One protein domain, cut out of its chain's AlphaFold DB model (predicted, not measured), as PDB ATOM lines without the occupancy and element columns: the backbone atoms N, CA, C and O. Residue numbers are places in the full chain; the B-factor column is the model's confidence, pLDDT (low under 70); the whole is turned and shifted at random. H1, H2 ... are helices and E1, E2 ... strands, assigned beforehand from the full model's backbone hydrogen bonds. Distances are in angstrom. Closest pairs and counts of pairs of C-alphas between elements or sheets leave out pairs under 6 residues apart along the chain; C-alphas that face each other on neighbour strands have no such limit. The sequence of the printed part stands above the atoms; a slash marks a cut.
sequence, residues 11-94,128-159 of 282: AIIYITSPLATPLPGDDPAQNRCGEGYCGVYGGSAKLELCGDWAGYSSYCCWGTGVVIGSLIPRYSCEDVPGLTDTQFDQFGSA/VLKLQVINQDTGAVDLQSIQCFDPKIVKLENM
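AT A GLANCE: This is residues 11 to 94 and 128 to 159 of the 282 residues of an uncharacterized protein of Orbilia oligospora (UniProt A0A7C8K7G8). One strongly twisted sheet of five strands, E4, E5, E1, E6 and E7, is the main body, and the small hairpin E2 and E3 packs on it at the E4 and E5 end, making a lopsided sandwich whose two sheets are only partly face to face. A long loop stretch, residues 67 to 94, runs from the end of E5 towards E7, and the short helix H1 ends the printed part away from the sheet. The printed part has 116 residues, with seven named strands and then one named helix along the chain; the class is mostly strand, though under half of the residues are in named elements. The large sheet, in the order E4, E5, E1, E6, E7, is mixed, and the small one is antiparallel. The whole is compact, with a radius of gyration of the C-alphas of 13.6 A and spans of 35 by 31 by 21 A.

IN THESE COORDINATES: Begin in the large sheet and find C-alpha 11 at (-8.559, -44.404, 55.346), where E1, residues 11 to 16, starts its 16.1 A. Beside it look for E5, residues 56 to 66, 25.4 A long, which bends by 88 degrees at residue 59, and E6, residues 128 to 134, 18.7 A. The edge strands are E4, residues 50 to 53, and E7, residues 141 to 149, 22.2 A long with a bend of 64 degrees at residue 144. The small sheet holds E2, residues 30 to 33, and E3, residues 36 to 39. H1, residues 156 to 159, ends with C-alpha 159 at (-9.237, -56.902, 53.239).

HOW THE PARTS SIT: E1 and E6 are parallel at 24 degrees, with N 13 and O 128 at 2.8 A. On its other side E1 is antiparallel to E5, with N 14 and O 62 at 2.9 A. E5 pairs with E4 over residues 56 to 60, where N 53 and O 56 are 2.9 A apart, and with E1 over residues 60 to 65. The hairpin E6 and E7 has N 131 and O 145 at 2.9 A. In the hairpin E2 and E3, N 31 and O 38 are 2.9 A apart; across the sandwich, the closest C-alphas of E3 and E5 are those of Cys 38 and Cys 60, 5.1 A. H1, too short for any O i to N i+4 pair, has its 1 O i to N i+3 pair within range; it is not on the large sheet.

THE WHOLE: The C-alphas farthest apart, those of Asp 26 and Ser 93, are 39.3 A apart. Residues 95 to 127 are not printed, and C-alphas 94 and 128 are 10.4 A apart across this cut. The link E1 to E2, 13 residues, is long. Confidence is under 70 at residues 24 to 29, 40 to 47, 66 to 73, 94 and 151 to 159.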
ATOM      1  N   ALA A  11      -7.694 -44.102  56.469       75.56
ATOM      2  CA  ALA A  11      -8.559 -44.404  55.346       75.56
ATOM      3  C   ALA A  11      -8.826 -43.107  54.576       75.56
ATOM      4  O   ALA A  11      -9.244 -42.126  55.183       75.56
ATOM      5  N   ILE A  12      -8.594 -43.089  53.263       80.00
ATOM      6  CA  ILE A  12      -9.046 -42.006  52.385       80.00
ATOM      7  C   ILE A  12     -10.109 -42.566  51.448       80.00
ATOM      8  O   ILE A  12      -9.835 -43.492  50.690       80.00
ATOM      9  N   ILE A  13     -11.306 -41.999  51.503       85.56
ATOM     10  CA  ILE A  13     -12.436 -42.308  50.636       85.56
ATOM     11  C   ILE A  13     -12.547 -41.218  49.584       85.56
ATOM     12  O   ILE A  13     -12.502 -40.031  49.909       85.56
ATOM     13  N   TYR A  14     -12.727 -41.619  48.337       87.06
ATOM     14  CA  TYR A  14     -12.957 -40.724  47.217       87.06
ATOM     15  C   TYR A  14     -14.365 -40.961  46.696       87.06
ATOM     16  O   TYR A  14     -14.686 -42.086  46.325       87.06
ATOM     17  N   ILE A  15     -15.173 -39.907  46.647       91.06
ATOM     18  CA  ILE A  15     -16.432 -39.848  45.906       91.06
ATOM     19  C   ILE A  15     -16.184 -38.941  44.709       91.06
ATOM     20  O   ILE A  15     -15.869 -37.764  44.887       91.06
ATOM     21  N   THR A  16     -16.285 -39.472  43.495       90.38
ATOM     22  CA  THR A  16     -15.947 -38.745  42.269       90.38
ATOM     23  C   THR A  16     -17.073 -38.818  41.252       90.38
ATOM     24  O   THR A  16     -17.759 -39.835  41.155       90.38
ATOM     25  N   SER A  17     -17.257 -37.776  40.442       90.38
ATOM     26  CA  SER A  17     -18.117 -37.907  39.260       90.38
ATOM     27  C   SER A  17     -17.538 -38.955  38.292       90.38
ATOM     28  O   SER A  17     -16.314 -39.150  38.263       90.38
ATOM     29  N   PRO A  18     -18.377 -39.635  37.493       89.38
ATOM     30  CA  PRO A  18     -17.899 -40.612  36.527       89.38
ATOM     31  C   PRO A  18     -17.133 -39.957  35.377       89.38
ATOM     32  O   PRO A  18     -17.397 -38.818  34.985       89.38
ATOM     33  N   LEU A  19     -16.190 -40.708  34.813       86.25
ATOM     34  CA  LEU A  19     -15.448 -40.319  33.620       86.25
ATOM     35  C   LEU A  19     -16.338 -40.439  32.386       86.25
ATOM     36  O   LEU A  19     -17.010 -41.454  32.210       86.25
ATOM     37  N   ALA A  20     -16.297 -39.448  31.497       85.00
ATOM     38  CA  ALA A  20     -17.062 -39.485  30.249       85.00
ATOM     39  C   ALA A  20     -16.648 -40.657  29.341       85.00
ATOM     40  O   ALA A  20     -17.467 -41.228  28.623       85.00
ATOM     41  N   THR A  21     -15.373 -41.045  29.393       81.69
ATOM     42  CA  THR A  21     -14.820 -42.147  28.606       81.69
ATOM     43  C   THR A  21     -14.238 -43.235  29.504       81.69
ATOM     44  O   THR A  21     -13.743 -42.921  30.590       81.69
ATOM     45  N   PRO A  22     -14.227 -44.501  29.052       75.94
ATOM     46  CA  PRO A  22     -13.535 -45.575  29.754       75.94
ATOM     47  C   PRO A  22     -12.065 -45.229  29.993       75.94
ATOM     48  O   PRO A  22     -11.438 -44.546  29.176       75.94
ATOM     49  N   LEU A  23     -11.500 -45.743  31.084       72.75
ATOM     50  CA  LEU A  23     -10.073 -45.595  31.335       72.75
ATOM     51  C   LEU A  23      -9.283 -46.386  30.279       72.75
ATOM     52  O   LEU A  23      -9.589 -47.558  30.042       72.75
ATOM     53  N   PRO A  24      -8.261 -45.789  29.643       63.53
ATOM     54  CA  PRO A  24      -7.398 -46.519  28.726       63.53
ATOM     55  C   PRO A  24      -6.519 -47.516  29.500       63.53
ATOM     56  O   PRO A  24      -5.952 -47.174  30.543       63.53
ATOM     57  N   GLY A  25      -6.385 -48.739  28.979       62.28
ATOM     58  CA  GLY A  25      -5.545 -49.802  29.544       62.28
ATOM     59  C   GLY A  25      -6.086 -51.203  29.253       62.28
ATOM     60  O   GLY A  25      -7.216 -51.343  28.794       62.28
ATOM     61  N   ASP A  26      -5.275 -52.231  29.526       52.19
ATOM     62  CA  ASP A  26      -5.593 -53.616  29.143       52.19
ATOM     63  C   ASP A  26      -6.689 -54.286  29.991       52.19
ATOM     64  O   ASP A  26      -7.271 -55.253  29.517       52.19
ATOM     65  N   ASP A  27      -6.994 -53.800  31.206       54.59
ATOM     66  CA  ASP A  27      -8.132 -54.300  32.010       54.59
ATOM     67  C   ASP A  27      -8.370 -53.463  33.297       54.59
ATOM     68  O   ASP A  27      -8.255 -53.970  34.420       54.59
ATOM     69  N   PRO A  28      -8.614 -52.137  33.227       60.75
ATOM     70  CA  PRO A  28      -9.008 -51.418  34.431       60.75
ATOM     71  C   PRO A  28     -10.358 -51.969  34.904       60.75
ATOM     72  O   PRO A  28     -11.325 -51.967  34.147       60.75
ATOM     73  N   ALA A  29     -10.432 -52.419  36.160       66.12
ATOM     74  CA  ALA A  29     -11.701 -52.707  36.816       66.12
ATOM     75  C   ALA A  29     -12.581 -51.454  36.727       66.12
ATOM     76  O   ALA A  29     -12.312 -50.467  37.420       66.12
ATOM     77  N   GLN A  30     -13.565 -51.475  35.824       75.62
ATOM     78  CA  GLN A  30     -14.416 -50.330  35.543       75.62
ATOM     79  C   GLN A  30     -15.871 -50.740  35.354       75.62
ATOM     80  O   GLN A  30     -16.179 -51.683  34.626       75.62
ATOM     81  N   ASN A  31     -16.765 -49.978  35.973       78.81
ATOM     82  CA  ASN A  31     -18.203 -50.168  35.892       78.81
ATOM     83  C   ASN A  31     -18.828 -48.932  35.251       78.81
ATOM     84  O   ASN A  31     -18.427 -47.801  35.528       78.81
ATOM     85  N   ARG A  32     -19.825 -49.145  34.393       84.12
ATOM     86  CA  ARG A  32     -20.620 -48.040  33.857       84.12
ATOM     87  C   ARG A  32     -21.409 -47.395  34.997       84.12
ATOM     88  O   ARG A  32     -21.977 -48.111  35.815       84.12
ATOM     89  N   CYS A  33     -21.449 -46.069  35.029       87.88
ATOM     90  CA  CYS A  33     -22.114 -45.311  36.076       87.88
ATOM     91  C   CYS A  33     -22.823 -44.092  35.506       87.88
ATOM     92  O   CYS A  33     -22.178 -43.148  35.046       87.88
ATOM     93  N   GLY A  34     -24.155 -44.152  35.472       86.81
ATOM     94  CA  GLY A  34     -24.957 -43.192  34.722       86.81
ATOM     95  C   GLY A  34     -24.488 -43.105  33.266       86.81
ATOM     96  O   GLY A  34     -24.486 -44.100  32.532       86.81
ATOM     97  N   GLU A  35     -24.061 -41.911  32.860       86.12
ATOM     98  CA  GLU A  35     -23.566 -41.634  31.507       86.12
ATOM     99  C   GLU A  35     -22.069 -41.924  31.315       86.12
ATOM    100  O   GLU A  35     -21.602 -41.936  30.178       86.12
ATOM    101  N   GLY A  36     -21.327 -42.210  32.388       88.75
ATOM    102  CA  GLY A  36     -19.877 -42.389  32.349       88.75
ATOM    103  C   GLY A  36     -19.391 -43.713  32.938       88.75
ATOM    104  O   GLY A  36     -20.101 -44.724  32.947       88.75
ATOM    105  N   TYR A  37     -18.150 -43.707  33.419       87.06
ATOM    106  CA  TYR A  37     -17.441 -44.872  33.937       87.06
ATOM    107  C   TYR A  37     -16.769 -44.570  35.276       87.06
ATOM    108  O   TYR A  37     -16.146 -43.525  35.458       87.06
ATOM    109  N   CYS A  38     -16.851 -45.532  36.188       86.75
ATOM    110  CA  CYS A  38     -16.085 -45.566  37.425       86.75
ATOM    111  C   CYS A  38     -14.992 -46.607  37.297       86.75
ATOM    112  O   CYS A  38     -15.301 -47.749  36.979       86.75
ATOM    113  N   GLY A  39     -13.739 -46.243  37.561       75.06
ATOM    114  CA  GLY A  39     -12.620 -47.176  37.492       75.06
ATOM    115  C   GLY A  39     -11.462 -46.762  38.390       75.06
ATOM    116  O   GLY A  39     -11.295 -45.581  38.693       75.06
ATOM    117  N   VAL A  40     -10.653 -47.736  38.812       68.00
ATOM    118  CA  VAL A  40      -9.444 -47.483  39.615       68.00
ATOM    119  C   VAL A  40      -8.261 -48.280  39.059       68.00
ATOM    120  O   VAL A  40      -8.310 -49.506  38.956       68.00
ATOM    121  N   TYR A  41      -7.150 -47.608  38.744       55.75
ATOM    122  CA  TYR A  41      -5.956 -48.226  38.141       55.75
ATOM    123  C   TYR A  41      -5.263 -49.229  39.063       55.75
ATOM    124  O   TYR A  41      -4.619 -48.802  40.012       55.75
ATOM    125  N   GLY A  42      -5.377 -50.538  38.837       49.00
ATOM    126  CA  GLY A  42      -4.829 -51.562  39.746       49.00
ATOM    127  C   GLY A  42      -5.785 -51.988  40.870       49.00
ATOM    128  O   GLY A  42      -5.343 -52.508  41.891       49.00
ATOM    129  N   GLY A  43      -7.088 -51.722  40.714       49.16
ATOM    130  CA  GLY A  43      -8.142 -52.304  41.547       49.16
ATOM    131  C   GLY A  43      -8.544 -53.697  41.059       49.16
ATOM    132  O   GLY A  43      -8.255 -54.075  39.925       49.16
ATOM    133  N   SER A  44      -9.218 -54.470  41.911       52.97
ATOM    134  CA  SER A  44      -9.804 -55.749  41.496       52.97
ATOM    135  C   SER A  44     -11.152 -55.525  40.799       52.97
ATOM    136  O   SER A  44     -11.912 -54.650  41.207       52.97
ATOM    137  N   ALA A  45     -11.483 -56.354  39.803       50.00
ATOM    138  CA  ALA A  45     -12.757 -56.318  39.067       50.00
ATOM    139  C   ALA A  45     -14.013 -56.594  39.925       50.00
ATOM    140  O   ALA A  45     -15.119 -56.618  39.400       50.00
ATOM    141  N   LYS A  46     -13.850 -56.841  41.231       55.84
ATOM    142  CA  LYS A  46     -14.940 -57.143  42.168       55.84
ATOM    143  C   LYS A  46     -15.406 -55.938  42.984       55.84
ATOM    144  O   LYS A  46     -16.291 -56.096  43.812       55.84
ATOM    145  N   LEU A  47     -14.785 -54.772  42.811       63.09
ATOM    146  CA  LEU A  47     -15.204 -53.570  43.524       63.09
ATOM    147  C   LEU A  47     -16.427 -52.974  42.819       63.09
ATOM    148  O   LEU A  47     -16.350 -52.600  41.646       63.09
ATOM    149  N   GLU A  48     -17.552 -52.877  43.525       72.25
ATOM    150  CA  GLU A  48     -18.690 -52.078  43.076       72.25
ATOM    151  C   GLU A  48     -18.357 -50.596  43.265       72.25
ATOM    152  O   GLU A  48     -18.481 -50.021  44.339       72.25
ATOM    153  N   LEU A  49     -17.833 -49.987  42.197       83.69
ATOM    154  CA  LEU A  49     -17.380 -48.596  42.224       83.69
ATOM    155  C   LEU A  49     -18.507 -47.590  41.984       83.69
ATOM    156  O   LEU A  49     -18.363 -46.432  42.347       83.69
ATOM    157  N   CYS A  50     -19.584 -47.993  41.317       89.38
ATOM    158  CA  CYS A  50     -20.680 -47.102  40.952       89.38
ATOM    159  C   CYS A  50     -21.839 -47.265  41.924       89.38
ATOM    160  O   CYS A  50     -22.250 -48.393  42.176       89.38
ATOM    161  N   GLY A  51     -22.405 -46.160  42.397       89.81
ATOM    162  CA  GLY A  51     -23.567 -46.210  43.272       89.81
ATOM    163  C   GLY A  51     -24.038 -44.835  43.713       89.81
ATOM    164  O   GLY A  51     -23.657 -43.808  43.141       89.81
ATOM    165  N   ASP A  52     -24.876 -44.854  44.742       91.50
ATOM    166  CA  ASP A  52     -25.362 -43.661  45.415       91.50
ATOM    167  C   ASP A  52     -24.534 -43.465  46.688       91.50
ATOM    168  O   ASP A  52     -24.620 -44.244  47.638       91.50
ATOM    169  N   TRP A  53     -23.689 -42.437  46.682       91.75
ATOM    170  CA  TRP A  53     -22.681 -42.227  47.715       91.75
ATOM    171  C   TRP A  53     -22.807 -40.840  48.307       91.75
ATOM    172  O   TRP A  53     -22.743 -39.837  47.601       91.75
ATOM    173  N   ALA A  54     -22.958 -40.779  49.620       89.94
ATOM    174  CA  ALA A  54     -23.063 -39.551  50.383       89.94
ATOM    175  C   ALA A  54     -24.147 -38.578  49.860       89.94
ATOM    176  O   ALA A  54     -23.957 -37.359  49.843       89.94
ATOM    177  N   GLY A  55     -25.268 -39.115  49.365       90.25
ATOM    178  CA  GLY A  55     -26.347 -38.347  48.731       90.25
ATOM    179  C   GLY A  55     -26.135 -37.995  47.250       90.25
ATOM    180  O   GLY A  55     -27.001 -37.349  46.663       90.25
ATOM    181  N   TYR A  56     -25.033 -38.427  46.628       91.25
ATOM    182  CA  TYR A  56     -24.757 -38.234  45.202       91.25
ATOM    183  C   TYR A  56     -25.059 -39.503  44.412       91.25
ATOM    184  O   TYR A  56     -24.418 -40.534  44.610       91.25
ATOM    185  N   SER A  57     -26.021 -39.420  43.493       92.00
ATOM    186  CA  SER A  57     -26.448 -40.567  42.693       92.00
ATOM    187  C   SER A  57     -25.579 -40.794  41.464       92.00
ATOM    188  O   SER A  57     -25.252 -39.830  40.771       92.00
ATOM    189  N   SER A  58     -25.317 -42.056  41.111       91.44
ATOM    190  CA  SER A  58     -24.460 -42.418  39.963       91.44
ATOM    191  C   SER A  58     -23.050 -41.822  40.046       91.44
ATOM    192  O   SER A  58     -22.485 -41.372  39.045       91.44
ATOM    193  N   TYR A  59     -22.484 -41.813  41.253       92.06
ATOM    194  CA  TYR A  59     -21.107 -41.401  41.494       92.06
ATOM    195  C   TYR A  59     -20.195 -42.614  41.649       92.06
ATOM    196  O   TYR A  59     -20.621 -43.735  41.939       92.06
ATOM    197  N   CYS A  60     -18.910 -42.361  41.456       90.50
ATOM    198  CA  CYS A  60     -17.861 -43.323  41.699       90.50
ATOM    199  C   CYS A  60     -17.399 -43.226  43.139       90.50
ATOM    200  O   CYS A  60     -17.172 -42.124  43.630       90.50
ATOM    201  N   CYS A  61     -17.199 -44.361  43.793       89.25
ATOM    202  CA  CYS A  61     -16.623 -44.387  45.116       89.25
ATOM    203  C   CYS A  61     -15.586 -45.493  45.264       89.25
ATOM    204  O   CYS A  61     -15.779 -46.628  44.824       89.25
ATOM    205  N   TRP A  62     -14.460 -45.142  45.876       85.38
ATOM    206  CA  TRP A  62     -13.436 -46.095  46.279       85.38
ATOM    207  C   TRP A  62     -12.667 -45.584  47.492       85.38
ATOM    208  O   TRP A  62     -12.450 -44.383  47.664       85.38
ATOM    209  N   GLY A  63     -12.231 -46.519  48.328       80.88
ATOM    210  CA  GLY A  63     -11.398 -46.237  49.483       80.88
ATOM    211  C   GLY A  63      -9.963 -46.694  49.281       80.88
ATOM    212  O   GLY A  63      -9.687 -47.647  48.548       80.88
ATOM    213  N   THR A  64      -9.031 -46.038  49.960       76.94
ATOM    214  CA  THR A  64      -7.634 -46.448  50.024       76.94
ATOM    215  C   THR A  64      -7.089 -46.338  51.442       76.94
ATOM    216  O   THR A  64      -7.503 -45.464  52.203       76.94
ATOM    217  N   GLY A  65      -6.238 -47.280  51.845       70.50
ATOM    218  CA  GLY A  65      -5.615 -47.286  53.170       70.50
ATOM    219  C   GLY A  65      -4.142 -46.921  53.073       70.50
ATOM    220  O   GLY A  65      -3.455 -47.403  52.178       70.50
ATOM    221  N   VAL A  66      -3.618 -46.103  53.981       61.72
ATOM    222  CA  VAL A  66      -2.182 -45.786  53.992       61.72
ATOM    223  C   VAL A  66      -1.450 -46.806  54.858       61.72
ATOM    224  O   VAL A  66      -1.522 -46.764  56.082       61.72
ATOM    225  N   VAL A  67      -0.708 -47.718  54.226       55.94
ATOM    226  CA  VAL A  67       0.180 -48.653  54.931       55.94
ATOM    227  C   VAL A  67       1.627 -48.283  54.625       55.94
ATOM    228  O   VAL A  67       2.073 -48.371  53.481       55.94
ATOM    229  N   ILE A  68       2.383 -47.868  55.645       49.88
ATOM    230  CA  ILE A  68       3.808 -47.540  55.492       49.88
ATOM    231  C   ILE A  68       4.564 -48.806  55.059       49.88
ATOM    232  O   ILE A  68       4.617 -49.787  55.798       49.88
ATOM    233  N   GLY A  69       5.170 -48.771  53.866       47.59
ATOM    234  CA  GLY A  69       6.034 -49.840  53.351       47.59
ATOM    235  C   GLY A  69       5.338 -50.960  52.566       47.59
ATOM    236  O   GLY A  69       5.979 -51.975  52.302       47.59
ATOM    237  N   SER A  70       4.067 -50.803  52.176       54.47
ATOM    238  CA  SER A  70       3.310 -51.806  51.403       54.47
ATOM    239  C   SER A  70       2.514 -51.177  50.253       54.47
ATOM    240  O   SER A  70       2.341 -49.961  50.188       54.47
ATOM    241  N   LEU A  71       2.011 -52.026  49.346       55.66
ATOM    242  CA  LEU A  71       0.950 -51.670  48.404       55.66
ATOM    243  C   LEU A  71      -0.217 -51.042  49.169       55.66
ATOM    244  O   LEU A  71      -0.634 -51.575  50.197       55.66
ATOM    245  N   ILE A  72      -0.717 -49.923  48.649       64.50
ATOM    246  CA  ILE A  72      -1.823 -49.161  49.223       64.50
ATOM    247  C   ILE A  72      -3.111 -49.984  49.019       64.50
ATOM    248  O   ILE A  72      -3.548 -50.117  47.869       64.50
ATOM    249  N   PRO A  73      -3.703 -50.594  50.067       64.88
ATOM    250  CA  PRO A  73      -4.930 -51.369  49.917       64.88
ATOM    251  C   PRO A  73      -6.065 -50.491  49.387       64.88
ATOM    252  O   PRO A  73      -6.130 -49.292  49.676       64.88
ATOM    253  N   ARG A  74      -6.964 -51.104  48.615       71.12
ATOM    254  CA  ARG A  74      -8.178 -50.476  48.084       71.12
ATOM    255  C   ARG A  74      -9.402 -51.276  48.488       71.12
ATOM    256  O   ARG A  74      -9.366 -52.498  48.390       71.12
ATOM    257  N   TYR A  75     -10.464 -50.584  48.875       74.56
ATOM    258  CA  TYR A  75     -11.720 -51.186  49.328       74.56
ATOM    259  C   TYR A  75     -12.933 -50.551  48.664       74.56
ATOM    260  O   TYR A  75     -12.855 -49.449  48.106       74.56
ATOM    261  N   SER A  76     -14.040 -51.291  48.738       77.50
ATOM    262  CA  SER A  76     -15.358 -50.838  48.319       77.50
ATOM    263  C   SER A  76     -15.866 -49.778  49.290       77.50
ATOM    264  O   SER A  76     -15.592 -49.828  50.489       77.50
ATOM    265  N   CYS A  77     -16.627 -48.819  48.779       81.69
ATOM    266  CA  CYS A  77     -17.299 -47.844  49.630       81.69
ATOM    267  C   CYS A  77     -18.505 -48.412  50.378       81.69
ATOM    268  O   CYS A  77     -18.938 -47.821  51.362       81.69
ATOM    269  N   GLU A  78     -19.002 -49.578  49.966       78.88
ATOM    270  CA  GLU A  78     -20.025 -50.329  50.702       78.88
ATOM    271  C   GLU A  78     -19.554 -50.720  52.109       78.88
ATOM    272  O   GLU A  78     -20.358 -50.825  53.032       78.88
ATOM    273  N   ASP A  79     -18.239 -50.878  52.293       75.69
ATOM    274  CA  ASP A  79     -17.622 -51.194  53.583       75.69
ATOM    275  C   ASP A  79     -17.538 -49.976  54.525       75.69
ATOM    276  O   ASP A  79     -16.972 -50.080  55.618       75.69
ATOM    277  N   VAL A  80     -18.065 -48.814  54.116       78.25
ATOM    278  CA  VAL A  80     -18.118 -47.584  54.916       78.25
ATOM    279  C   VAL A  80     -19.544 -47.393  55.461       78.25
ATOM    280  O   VAL A  80     -20.420 -46.895  54.749       78.25
ATOM    281  N   PRO A  81     -19.812 -47.758  56.731       78.88
ATOM    282  CA  PRO A  81     -21.119 -47.600  57.356       78.88
ATOM    283  C   PRO A  81     -21.714 -46.200  57.198       78.88
ATOM    284  O   PRO A  81     -21.067 -45.194  57.487       78.88
ATOM    285  N   GLY A  82     -22.981 -46.153  56.782       81.19
ATOM    286  CA  GLY A  82     -23.761 -44.923  56.656       81.19
ATOM    287  C   GLY A  82     -23.399 -44.051  55.455       81.19
ATOM    288  O   GLY A  82     -24.061 -43.034  55.254       81.19
ATOM    289  N   LEU A  83     -22.404 -44.425  54.638       84.50
ATOM    290  CA  LEU A  83     -21.996 -43.630  53.477       84.50
ATOM    291  C   LEU A  83     -23.076 -43.587  52.387       84.50
ATOM    292  O   LEU A  83     -23.197 -42.582  51.700       84.50
ATOM    293  N   THR A  84     -23.887 -44.634  52.245       86.19
ATOM    294  CA  THR A  84     -25.034 -44.663  51.319       86.19
ATOM    295  C   THR A  84     -26.234 -43.866  51.832       86.19
ATOM    296  O   THR A  84     -27.031 -43.371  51.042       86.19
ATOM    297  N   ASP A  85     -26.355 -43.715  53.154       85.38
ATOM    298  CA  ASP A  85     -27.576 -43.220  53.808       85.38
ATOM    299  C   ASP A  85     -27.472 -41.765  54.296       85.38
ATOM    300  O   ASP A  85     -28.476 -41.152  54.661       85.38
ATOM    301  N   THR A  86     -26.261 -41.205  54.328       86.06
ATOM    302  CA  THR A  86     -25.965 -39.887  54.913       86.06
ATOM    303  C   THR A  86     -25.542 -38.914  53.821       86.06
ATOM    304  O   THR A  86     -24.790 -39.296  52.936       86.06
ATOM    305  N   GLN A  87     -25.970 -37.649  53.863       89.81
ATOM    306  CA  GLN A  87     -25.450 -36.650  52.917       89.81
ATOM    307  C   GLN A  87     -23.986 -36.311  53.218       89.81
ATOM    308  O   GLN A  87     -23.550 -36.369  54.365       89.81
ATOM    309  N   PHE A  88     -23.215 -35.938  52.199       88.25
ATOM    310  CA  PHE A  88     -21.784 -35.662  52.336       88.25
ATOM    311  C   PHE A  88     -21.454 -34.600  53.389       88.25
ATOM    312  O   PHE A  88     -20.485 -34.742  54.122       88.25
ATOM    313  N   ASP A  89     -22.247 -33.540  53.493       84.00
ATOM    314  CA  ASP A  89     -22.085 -32.480  54.493       84.00
ATOM    315  C   ASP A  89     -22.449 -32.923  55.922       84.00
ATOM    316  O   ASP A  89     -22.015 -32.305  56.892       84.00
ATOM    317  N   GLN A  90     -23.216 -34.006  56.044       84.56
ATOM    318  CA  GLN A  90     -23.622 -34.635  57.302       84.56
ATOM    319  C   GLN A  90     -22.715 -35.813  57.685       84.56
ATOM    320  O   GLN A  90     -22.845 -36.357  58.784       84.56
ATOM    321  N   PHE A  91     -21.827 -36.236  56.782       80.94
ATOM    322  CA  PHE A  91     -20.944 -37.367  57.003       80.94
ATOM    323  C   PHE A  91     -19.678 -36.932  57.743       80.94
ATOM    324  O   PHE A  91     -18.902 -36.113  57.256       80.94
ATOM    325  N   GLY A  92     -19.436 -37.544  58.903       77.38
ATOM    326  CA  GLY A  92     -18.281 -37.220  59.733       77.38
ATOM    327  C   GLY A  92     -18.353 -35.809  60.327       77.38
ATOM    328  O   GLY A  92     -19.425 -35.255  60.561       77.38
ATOM    329  N   SER A  93     -17.190 -35.250  60.633       72.81
ATOM    330  CA  SER A  93     -17.011 -33.877  61.097       72.81
ATOM    331  C   SER A  93     -16.383 -33.011  60.005       72.81
ATOM    332  O   SER A  93     -15.439 -33.445  59.339       72.81
ATOM    333  N   ALA A  94     -16.865 -31.770  59.903       63.69
ATOM    334  CA  ALA A  94     -16.350 -30.745  58.997       63.69
ATOM    335  C   ALA A  94     -14.868 -30.394  59.236       63.69
ATOM    336  O   ALA A  94     -14.314 -30.629  60.313       63.69
ATOM    337  N   VAL A 128     -10.303 -39.661  55.943       80.56
ATOM    338  CA  VAL A 128     -10.613 -38.516  55.085       80.56
ATOM    339  C   VAL A 128     -11.601 -38.948  54.015       80.56
ATOM    340  O   VAL A 128     -11.341 -39.896  53.287       80.56
ATOM    341  N   LEU A 129     -12.718 -38.251  53.882       84.31
ATOM    342  CA  LEU A 129     -13.660 -38.416  52.782       84.31
ATOM    343  C   LEU A 129     -13.542 -37.199  51.857       84.31
ATOM    344  O   LEU A 129     -13.678 -36.062  52.303       84.31
ATOM    345  N   LYS A 130     -13.271 -37.431  50.573       85.44
ATOM    346  CA  LYS A 130     -13.075 -36.399  49.548       85.44
ATOM    347  C   LYS A 130     -14.200 -36.464  48.525       85.44
ATOM    348  O   LYS A 130     -14.448 -37.528  47.966       85.44
ATOM    349  N   LEU A 131     -14.828 -35.327  48.243       86.81
ATOM    350  CA  LEU A 131     -15.706 -35.160  47.087       86.81
ATOM    351  C   LEU A 131     -14.919 -34.497  45.966       86.81
ATOM    352  O   LEU A 131     -14.412 -33.390  46.140       86.81
ATOM    353  N   GLN A 132     -14.841 -35.153  44.819       85.88
ATOM    354  CA  GLN A 132     -14.148 -34.663  43.636       85.88
ATOM    355  C   GLN A 132     -15.090 -34.656  42.432       85.88
ATOM    356  O   GLN A 132     -15.988 -35.486  42.301       85.88
ATOM    357  N   VAL A 133     -14.872 -33.722  41.521       87.12
ATOM    358  CA  VAL A 133     -15.558 -33.656  40.233       87.12
ATOM    359  C   VAL A 133     -14.499 -33.711  39.155       87.12
ATOM    360  O   VAL A 133     -13.504 -32.999  39.207       87.12
ATOM    361  N   ILE A 134     -14.700 -34.593  38.189       84.56
ATOM    362  CA  ILE A 134     -13.821 -34.713  37.040       84.56
ATOM    363  C   ILE A 134     -14.392 -33.838  35.933       84.56
ATOM    364  O   ILE A 134     -15.511 -34.062  35.464       84.56
ATOM    365  N   ASN A 135     -13.614 -32.849  35.509       81.50
ATOM    366  CA  ASN A 135     -13.919 -32.057  34.336       81.50
ATOM    367  C   ASN A 135     -13.929 -32.982  33.113       81.50
ATOM    368  O   ASN A 135     -12.914 -33.587  32.766       81.50
ATOM    369  N   GLN A 136     -15.086 -33.110  32.469       78.94
ATOM    370  CA  GLN A 136     -15.270 -34.068  31.379       78.94
ATOM    371  C   GLN A 136     -14.487 -33.701  30.113       78.94
ATOM    372  O   GLN A 136     -14.122 -34.594  29.352       78.94
ATOM    373  N   ASP A 137     -14.199 -32.414  29.909       77.44
ATOM    374  CA  ASP A 137     -13.490 -31.925  28.728       77.44
ATOM    375  C   ASP A 137     -11.973 -32.096  28.867       77.44
ATOM    376  O   ASP A 137     -11.280 -32.411  27.898       77.44
ATOM    377  N   THR A 138     -11.441 -31.873  30.071       78.50
ATOM    378  CA  THR A 138      -9.991 -31.855  30.323       78.50
ATOM    379  C   THR A 138      -9.478 -33.093  31.053       78.50
ATOM    380  O   THR A 138      -8.272 -33.337  31.062       78.50
ATOM    381  N   GLY A 139     -10.363 -33.867  31.683       73.75
ATOM    382  CA  GLY A 139     -10.007 -34.942  32.609       73.75
ATOM    383  C   GLY A 139      -9.404 -34.450  33.931       73.75
ATOM    384  O   GLY A 139      -8.948 -35.273  34.724       73.75
ATOM    385  N   ALA A 140      -9.368 -33.133  34.171       76.94
ATOM    386  CA  ALA A 140      -8.866 -32.561  35.418       76.94
ATOM    387  C   ALA A 140      -9.776 -32.938  36.596       76.94
ATOM    388  O   ALA A 140     -10.986 -33.066  36.428       76.94
ATOM    389  N   VAL A 141      -9.194 -33.121  37.782       77.62
ATOM    390  CA  VAL A 141      -9.922 -33.529  38.991       77.62
ATOM    391  C   VAL A 141      -9.991 -32.361  39.968       77.62
ATOM    392  O   VAL A 141      -9.003 -32.033  40.625       77.62
ATOM    393  N   ASP A 142     -11.179 -31.792  40.120       78.25
ATOM    394  CA  ASP A 142     -11.462 -30.663  40.997       78.25
ATOM    395  C   ASP A 142     -12.016 -31.159  42.336       78.25
ATOM    396  O   ASP A 142     -13.094 -31.759  42.397       78.25
ATOM    397  N   LEU A 143     -11.311 -30.901  43.436       76.94
ATOM    398  CA  LEU A 143     -11.831 -31.185  44.773       76.94
ATOM    399  C   LEU A 143     -12.899 -30.168  45.123       76.94
ATOM    400  O   LEU A 143     -12.676 -28.964  45.072       76.94
ATOM    401  N   GLN A 144     -14.050 -30.686  45.519       82.88
ATOM    402  CA  GLN A 144     -15.185 -29.885  45.942       82.88
ATOM    403  C   GLN A 144     -15.209 -29.716  47.457       82.88
ATOM    404  O   GLN A 144     -15.517 -28.637  47.948       82.88
ATOM    405  N   SER A 145     -14.922 -30.783  48.213       79.31
ATOM    406  CA  SER A 145     -14.997 -30.739  49.676       79.31
ATOM    407  C   SER A 145     -14.277 -31.910  50.344       79.31
ATOM    408  O   SER A 145     -14.081 -32.968  49.740       79.31
ATOM    409  N   ILE A 146     -13.926 -31.732  51.622       80.38
ATOM    410  CA  ILE A 146     -13.322 -32.753  52.487       80.38
ATOM    411  C   ILE A 146     -14.125 -32.874  53.784       80.38
ATOM    412  O   ILE A 146     -14.480 -31.863  54.385       80.38
ATOM    413  N   GLN A 147     -14.352 -34.110  54.229       83.31
ATOM    414  CA  GLN A 147     -14.849 -34.445  55.563       83.31
ATOM    415  C   GLN A 147     -13.855 -35.334  56.298       83.31
ATOM    416  O   GLN A 147     -13.166 -36.158  55.693       83.31
ATOM    417  N   CYS A 148     -13.814 -35.198  57.616       81.56
ATOM    418  CA  CYS A 148     -12.992 -36.020  58.490       81.56
ATOM    419  C   CYS A 148     -13.903 -37.014  59.241       81.56
ATOM    420  O   CYS A 148     -14.937 -36.615  59.764       81.56
ATOM    421  N   PHE A 149     -13.561 -38.302  59.316       78.69
ATOM    422  CA  PHE A 149     -14.392 -39.323  59.984       78.69
ATOM    423  C   PHE A 149     -13.552 -40.309  60.810       78.69
ATOM    424  O   PHE A 149     -12.368 -40.467  60.552       78.69
ATOM    425  N   ASP A 150     -14.127 -41.006  61.796       75.12
ATOM    426  CA  ASP A 150     -13.380 -42.023  62.562       75.12
ATOM    427  C   ASP A 150     -13.061 -43.241  61.669       75.12
ATOM    428  O   ASP A 150     -13.985 -43.935  61.235       75.12
ATOM    429  N   PRO A 151     -11.782 -43.561  61.392       65.75
ATOM    430  CA  PRO A 151     -11.416 -44.641  60.489       65.75
ATOM    431  C   PRO A 151     -11.802 -46.014  61.044       65.75
ATOM    432  O   PRO A 151     -11.920 -46.949  60.265       65.75
ATOM    433  N   LYS A 152     -12.078 -46.149  62.353       63.53
ATOM    434  CA  LYS A 152     -12.602 -47.392  62.948       63.53
ATOM    435  C   LYS A 152     -14.004 -47.747  62.455       63.53
ATOM    436  O   LYS A 152     -14.432 -48.885  62.635       63.53
ATOM    437  N   ILE A 153     -14.715 -46.792  61.850       57.78
ATOM    438  CA  ILE A 153     -15.984 -47.037  61.154       57.78
ATOM    439  C   ILE A 153     -15.732 -47.915  59.919       57.78
ATOM    440  O   ILE A 153     -16.557 -48.761  59.586       57.78
ATOM    441  N   VAL A 154     -14.564 -47.787  59.290       58.31
ATOM    442  CA  VAL A 154     -14.157 -48.591  58.139       58.31
ATOM    443  C   VAL A 154     -13.505 -49.870  58.648       58.31
ATOM    444  O   VAL A 154     -12.383 -49.878  59.158       58.31
ATOM    445  N   LYS A 155     -14.211 -50.991  58.513       53.38
ATOM    446  CA  LYS A 155     -13.690 -52.311  58.879       53.38
ATOM    447  C   LYS A 155     -12.648 -52.774  57.858       53.38
ATOM    448  O   LYS A 155     -12.934 -53.554  56.956       53.38
ATOM    449  N   LEU A 156     -11.398 -52.350  58.049       48.84
ATOM    450  CA  LEU A 156     -10.235 -52.814  57.271       48.84
ATOM    451  C   LEU A 156      -9.984 -54.332  57.398       48.84
ATOM    452  O   LEU A 156      -9.248 -54.913  56.599       48.84
ATOM    453  N   GLU A 157     -10.599 -54.986  58.389       46.03
ATOM    454  CA  GLU A 157     -10.481 -56.424  58.663       46.03
ATOM    455  C   GLU A 157     -10.982 -57.327  57.518       46.03
ATOM    456  O   GLU A 157     -10.511 -58.458  57.395       46.03
ATOM    457  N   ASN A 158     -11.828 -56.815  56.617       38.81
ATOM    458  CA  ASN A 158     -12.344 -57.566  55.463       38.81
ATOM    459  C   ASN A 158     -11.366 -57.653  54.273       38.81
ATOM    460  O   ASN A 158     -11.635 -58.349  53.296       38.81
ATOM    461  N   MET A 159     -10.205 -56.992  54.343       42.75
ATOM    462  CA  MET A 159      -9.237 -56.902  53.239       42.75
ATOM    463  C   MET A 159      -7.964 -57.728  53.428       42.75
ATOM    464  O   MET A 159      -6.993 -57.559  52.681       42.75
TER     465      MET A 159